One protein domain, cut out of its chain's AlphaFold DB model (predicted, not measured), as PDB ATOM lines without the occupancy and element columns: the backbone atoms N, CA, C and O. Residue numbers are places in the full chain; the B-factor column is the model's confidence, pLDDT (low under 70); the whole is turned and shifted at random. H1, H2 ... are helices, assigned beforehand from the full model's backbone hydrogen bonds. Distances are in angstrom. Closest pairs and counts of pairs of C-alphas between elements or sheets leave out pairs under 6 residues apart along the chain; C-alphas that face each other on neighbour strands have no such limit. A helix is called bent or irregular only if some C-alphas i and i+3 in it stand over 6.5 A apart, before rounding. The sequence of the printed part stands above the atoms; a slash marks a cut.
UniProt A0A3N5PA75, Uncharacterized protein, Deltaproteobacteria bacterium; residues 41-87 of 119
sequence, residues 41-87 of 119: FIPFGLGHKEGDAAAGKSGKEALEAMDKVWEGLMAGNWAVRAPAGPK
ATOM      1  N   PHE A  41     157.730 124.804  79.045       90.12
ATOM      2  CA  PHE A  41     159.144 124.744  79.439       90.12
ATOM      3  C   PHE A  41     160.110 124.863  78.255       90.12
ATOM      4  O   PHE A  41     161.179 125.447  78.410       90.12
ATOM      5  N   ILE A  42     159.733 124.354  77.078       88.06
ATOM      6  CA  ILE A  42     160.556 124.442  75.861       88.06
ATOM      7  C   ILE A  42     160.782 125.904  75.432       88.06
ATOM      8  O   ILE A  42     161.940 126.327  75.403       88.06
ATOM      9  N   PRO A  43     159.738 126.714  75.146       92.50
ATOM     10  CA  PRO A  43     159.935 128.109  74.757       92.50
ATOM     11  C   PRO A  43     160.556 128.946  75.883       92.50
ATOM     12  O   PRO A  43     161.329 129.857  75.602       92.50
ATOM     13  N   PHE A  44     160.293 128.615  77.152       93.44
ATOM     14  CA  PHE A  44     160.949 129.264  78.288       93.44
ATOM     15  C   PHE A  44     162.465 129.012  78.306       93.44
ATOM     16  O   PHE A  44     163.254 129.950  78.413       93.44
ATOM     17  N   GLY A  45     162.885 127.751  78.173       90.75
ATOM     18  CA  GLY A  45     164.297 127.374  78.142       90.75
ATOM     19  C   GLY A  45     165.034 127.972  76.944       90.75
ATOM     20  O   GLY A  45     166.140 128.487  77.108       90.75
ATOM     21  N   LEU A  46     164.401 127.963  75.767       91.25
ATOM     22  CA  LEU A  46     164.936 128.611  74.570       91.25
ATOM     23  C   LEU A  46     165.087 130.123  74.781       91.25
ATOM     24  O   LEU A  46     166.164 130.661  74.550       91.25
ATOM     25  N   GLY A  47     164.061 130.795  75.314       92.06
ATOM     26  CA  GLY A  47     164.112 132.230  75.604       92.06
ATOM     27  C   GLY A  47     165.249 132.616  76.555       92.06
ATOM     28  O   GLY A  47     165.936 133.605  76.320       92.06
ATOM     29  N   HIS A  48     165.510 131.807  77.588       91.44
ATOM     30  CA  HIS A  48     166.672 131.995  78.460       91.44
ATOM     31  C   HIS A  48     168.000 131.797  77.728       91.44
ATOM     32  O   HIS A  48     168.920 132.592  77.901       91.44
ATOM     33  N   LYS A  49     168.107 130.746  76.911       90.56
ATOM     34  CA  LYS A  49     169.330 130.420  76.174       90.56
ATOM     35  C   LYS A  49     169.702 131.524  75.176       90.56
ATOM     36  O   LYS A  49     170.866 131.919  75.141       90.56
ATOM     37  N   GLU A  50     168.728 132.031  74.424       91.06
ATOM     38  CA  GLU A  50     168.934 133.129  73.473       91.06
ATOM     39  C   GLU A  50     169.150 134.470  74.186       91.06
ATOM     40  O   GLU A  50     170.064 135.224  73.853       91.06
ATOM     41  N   GLY A  51     168.375 134.751  75.237       89.69
ATOM     42  CA  GLY A  51     168.542 135.958  76.049       89.69
ATOM     43  C   GLY A  51     169.929 136.055  76.692       89.69
ATOM     44  O   GLY A  51     170.548 137.120  76.670       89.69
ATOM     45  N   ASP A  52     170.466 134.940  77.194       89.81
ATOM     46  CA  ASP A  52     171.832 134.869  77.729       89.81
ATOM     47  C   ASP A  52     172.892 135.166  76.650       89.81
ATOM     48  O   ASP A  52     173.938 135.743  76.958       89.81
ATOM     49  N   ALA A  53     172.638 134.812  75.386       88.94
ATOM     50  CA  ALA A  53     173.542 135.088  74.266       88.94
ATOM     51  C   ALA A  53     173.613 136.587  73.926       88.94
ATOM     52  O   ALA A  53     174.689 137.109  73.596       88.94
ATOM     53  N   ALA A  54     172.474 137.273  74.041       90.38
ATOM     54  CA  ALA A  54     172.325 138.710  73.838       90.38
ATOM     55  C   ALA A  54     172.733 139.554  75.061       90.38
ATOM     56  O   ALA A  54     172.853 140.775  74.953       90.38
ATOM     57  N   ALA A  55     172.965 138.939  76.225       88.25
ATOM     58  CA  ALA A  55     173.285 139.655  77.454       88.25
ATOM     59  C   ALA A  55     174.518 140.567  77.287       88.25
ATOM     60  O   ALA A  55     175.608 140.112  76.932       88.25
ATOM     61  N   GLY A  56     174.339 141.862  77.572       83.00
ATOM     62  CA  GLY A  56     175.384 142.887  77.451       83.00
ATOM     63  C   GLY A  56     175.609 143.430  76.034       83.00
ATOM     64  O   GLY A  56     176.488 144.271  75.863       83.00
ATOM     65  N   LYS A  57     174.829 142.982  75.044       87.69
ATOM     66  CA  LYS A  57     174.867 143.443  73.648       87.69
ATOM     67  C   LYS A  57     173.609 144.238  73.314       87.69
ATOM     68  O   LYS A  57     172.627 144.215  74.056       87.69
ATOM     69  N   SER A  58     173.620 144.940  72.185       88.31
ATOM     70  CA  SER A  58     172.448 145.680  71.704       88.31
ATOM     71  C   SER A  58     172.381 145.719  70.177       88.31
ATOM     72  O   SER A  58     173.376 145.477  69.494       88.31
ATOM     73  N   GLY A  59     171.194 146.009  69.638       92.94
ATOM     74  CA  GLY A  59     170.980 146.128  68.195       92.94
ATOM     75  C   GLY A  59     171.404 144.873  67.426       92.94
ATOM     76  O   GLY A  59     171.128 143.752  67.847       92.94
ATOM     77  N   LYS A  60     172.088 145.071  66.296       92.44
ATOM     78  CA  LYS A  60     172.499 143.991  65.386       92.44
ATOM     79  C   LYS A  60     173.398 142.944  66.057       92.44
ATOM     80  O   LYS A  60     173.213 141.761  65.818       92.44
ATOM     81  N   GLU A  61     174.296 143.365  66.945       87.44
ATOM     82  CA  GLU A  61     175.211 142.457  67.651       87.44
ATOM     83  C   GLU A  61     174.461 141.476  68.570       87.44
ATOM     84  O   GLU A  61     174.843 140.313  68.707       87.44
ATOM     85  N   ALA A  62     173.373 141.932  69.202       91.94
ATOM     86  CA  ALA A  62     172.528 141.068  70.019       91.94
ATOM     87  C   ALA A  62     171.807 140.019  69.159       91.94
ATOM     88  O   ALA A  62     171.803 138.846  69.523       91.94
ATOM     89  N   LEU A  63     171.260 140.436  68.012       92.69
ATOM     90  CA  LEU A  63     170.566 139.544  67.077       92.69
ATOM     91  C   LEU A  63     171.514 138.486  66.498       92.69
ATOM     92  O   LEU A  63     171.225 137.302  66.591       92.69
ATOM     93  N   GLU A  64     172.695 138.888  66.021       91.50
ATOM     94  CA  GLU A  64     173.705 137.957  65.496       91.50
ATOM     95  C   GLU A  64     174.167 136.940  66.553       91.50
ATOM     96  O   GLU A  64     174.452 135.781  66.245       91.50
ATOM     97  N   ALA A  65     174.246 137.354  67.822       90.00
ATOM     98  CA  ALA A  65     174.601 136.453  68.911       90.00
ATOM     99  C   ALA A  65     173.521 135.398  69.186       90.00
ATOM    100  O   ALA A  65     173.878 134.260  69.500       90.00
ATOM    101  N   MET A  66     172.245 135.774  69.076       92.56
ATOM    102  CA  MET A  66     171.109 134.854  69.189       92.56
ATOM    103  C   MET A  66     171.078 133.899  67.993       92.56
ATOM    104  O   MET A  66     171.127 132.687  68.171       92.56
ATOM    105  N   ASP A  67     171.143 134.426  66.767       93.19
ATOM    106  CA  ASP A  67     171.114 133.615  65.541       93.19
ATOM    107  C   ASP A  67     172.225 132.555  65.533       93.19
ATOM    108  O   ASP A  67     171.984 131.386  65.235       93.19
ATOM    109  N   LYS A  68     173.434 132.912  65.982       89.94
ATOM    110  CA  LYS A  68     174.543 131.959  66.116       89.94
ATOM    111  C   LYS A  68     174.260 130.836  67.118       89.94
ATOM    112  O   LYS A  68     174.697 129.700  66.914       89.94
ATOM    113  N   VAL A  69     173.604 131.138  68.239       91.69
ATOM    114  CA  VAL A  69     173.220 130.115  69.223       91.69
ATOM    115  C   VAL A  69     172.137 129.216  68.643       91.69
ATOM    116  O   VAL A  69     172.283 127.994  68.735       91.69
ATOM    117  N   TRP A  70     171.138 129.790  67.977       93.06
ATOM    118  CA  TRP A  70     170.091 129.050  67.282       93.06
ATOM    119  C   TRP A  70     170.653 128.078  66.234       93.06
ATOM    120  O   TRP A  70     170.351 126.884  66.274       93.06
ATOM    121  N   GLU A  71     171.536 128.543  65.349       91.19
ATOM    122  CA  GLU A  71     172.225 127.703  64.359       91.19
ATOM    123  C   GLU A  71     172.996 126.554  65.024       91.19
ATOM    124  O   GLU A  71     172.951 125.407  64.573       91.19
ATOM    125  N   GLY A  72     173.662 126.839  66.146       90.69
ATOM    126  CA  GLY A  72     174.347 125.840  66.957       90.69
ATOM    127  C   GLY A  72     173.417 124.758  67.502       90.69
ATOM    128  O   GLY A  72     173.735 123.570  67.409       90.69
ATOM    129  N   LEU A  73     172.261 125.154  68.040       91.00
ATOM    130  CA  LEU A  73     171.239 124.229  68.535       91.00
ATOM    131  C   LEU A  73     170.678 123.361  67.403       91.00
ATOM    132  O   LEU A  73     170.568 122.148  67.572       91.00
ATOM    133  N   MET A  74     170.398 123.961  66.245       92.31
ATOM    134  CA  MET A  74     169.935 123.254  65.046       92.31
ATOM    135  C   MET A  74     170.957 122.228  64.539       92.31
ATOM    136  O   MET A  74     170.575 121.163  64.061       92.31
ATOM    137  N   ALA A  75     172.253 122.498  64.709       91.38
ATOM    138  CA  ALA A  75     173.334 121.560  64.408       91.38
ATOM    139  C   ALA A  75     173.555 120.486  65.499       91.38
ATOM    140  O   ALA A  75     174.522 119.727  65.430       91.38
ATOM    141  N   GLY A  76     172.707 120.426  66.533       87.62
ATOM    142  CA  GLY A  76     172.842 119.495  67.659       87.62
ATOM    143  C   GLY A  76     173.923 119.886  68.674       87.62
ATOM    144  O   GLY A  76     174.244 119.108  69.573       87.62
ATOM    145  N   ASN A  77     174.494 121.087  68.570       86.50
ATOM    146  CA  ASN A  77     175.553 121.560  69.451       86.50
ATOM    147  C   ASN A  77     174.999 122.425  70.594       86.50
ATOM    148  O   ASN A  77     174.951 123.654  70.539       86.50
ATOM    149  N   TRP A  78     174.665 121.765  71.704       79.00
ATOM    150  CA  TRP A  78     174.203 122.425  72.932       79.00
ATOM    151  C   TRP A  78     175.234 123.388  73.552       79.00
ATOM    152  O   TRP A  78     174.890 124.358  74.244       79.00
ATOM    153  N   ALA A  79     176.520 123.110  73.320       74.25
ATOM    154  CA  ALA A  79     177.642 123.842  73.887       74.25
ATOM    155  C   ALA A  79     178.002 125.108  73.102       74.25
ATOM    156  O   ALA A  79     178.900 125.824  73.551       74.25
ATOM    157  N   VAL A  80     177.298 125.436  72.004       68.88
ATOM    158  CA  VAL A  80     177.391 126.770  71.396       68.88
ATOM    159  C   VAL A  80     176.943 127.783  72.442       68.88
ATOM    160  O   VAL A  80     175.764 127.986  72.740       68.88
ATOM    161  N   ARG A  81     177.938 128.347  73.113       56.88
ATOM    162  CA  ARG A  81     177.822 129.503  73.978       56.88
ATOM    163  C   ARG A  81     178.425 130.639  73.179       56.88
ATOM    164  O   ARG A  81     179.641 130.692  73.018       56.88
ATOM    165  N   ALA A  82     177.596 131.568  72.716       54.50
ATOM    166  CA  ALA A  82     178.079 132.936  72.707       54.50
ATOM    167  C   ALA A  82     178.379 133.255  74.182       54.50
ATOM    168  O   ALA A  82     177.500 133.030  75.022       54.50
ATOM    169  N   PRO A  83     179.604 133.661  74.553       50.28
ATOM    170  CA  PRO A  83     179.832 134.147  75.900       50.28
ATOM    171  C   PRO A  83     178.790 135.238  76.143       50.28
ATOM    172  O   PRO A  83     178.693 136.174  75.342       50.28
ATOM    173  N   ALA A  84     177.993 135.094  77.208       52.09
ATOM    174  CA  ALA A  84     177.295 136.243  77.758       52.09
ATOM    175  C   ALA A  84     178.352 137.343  77.890       52.09
ATOM    176  O   ALA A  84     179.474 137.043  78.328       52.09
ATOM    177  N   GLY A  85     178.041 138.564  77.443       57.62
ATOM    178  CA  GLY A  85     178.969 139.681  77.578       57.62
ATOM    179  C   GLY A  85     179.528 139.696  79.005       57.62
ATOM    180  O   GLY A  85     178.806 139.314  79.938       57.62
ATOM    181  N   PRO A  86     180.820 140.020  79.193       58.38
ATOM    182  CA  PRO A  86     181.455 139.925  80.499       58.38
ATOM    183  C   PRO A  86     180.569 140.610  81.539       58.38
ATOM    184  O   PRO A  86     180.175 141.766  81.364       58.38
ATOM    185  N   LYS A  87     180.194 139.864  82.591       64.50
ATOM    186  CA  LYS A  87     179.420 140.423  83.701       64.50
ATOM    187  C   LYS A  87     180.176 141.644  84.194       64.50
ATOM    188  O   LYS A  87     181.303 141.485  84.644       64.50
TER     189      LYS A  87
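What this domain is: This is residues 41 to 87 of the 119 residues of an uncharacterized protein of Deltaproteobacteria bacterium (UniProt A0A3N5PA75). Two helices make a V: H1 and H2 meet near the link that joins them and spread apart toward their other ends. From the far end of H2, a tail of residues 75 to 87 with no named element folds back past one side of the V toward its point. The printed part has 47 residues with two named helices, H1 then H2 along the chain, and no named strand; the class is all helix. The whole is compact, with a radius of gyration of the C-alphas of 10.1 A, and its rounded outline spans 25 by 21 by 18 A.

How they stand to each other: Start from the longest helix, H2, residues 59 to 74, and look for H1, residues 41 to 54. The two touch, and H1 does so with residues 49 to 54 alone. Look at Ala 54 and Ala 62, whose C-alphas are the closest of the two helices, 4.5 A apart. The helices run opposite ways at a steep tilt of 48 degrees, and their centres are 11.4 A apart. In both H1 and H2, every O i to N i+4 pair is within hydrogen-bond range.

Where its parts are: Find C-alpha 59 at (170.980, 146.128, 68.195); from there H2 runs 23.1 A to C-alpha 74 at (169.935, 123.254, 65.046). H1 begins at C-alpha 41, at (159.144, 124.744, 79.439), and runs 20.0 A to C-alpha 54. Neither helix is bent.

The domain as a whole: The two C-alphas farthest apart are those of Ala 75 and Lys 87, at 27.7 A. The printed part has no cut, and the link from H1 to H2, four residues, is tight. Look in the B-factor column for the model's confidence: the mean pLDDT of the printed part is 84.3, and residues 80 to 87 are under 70.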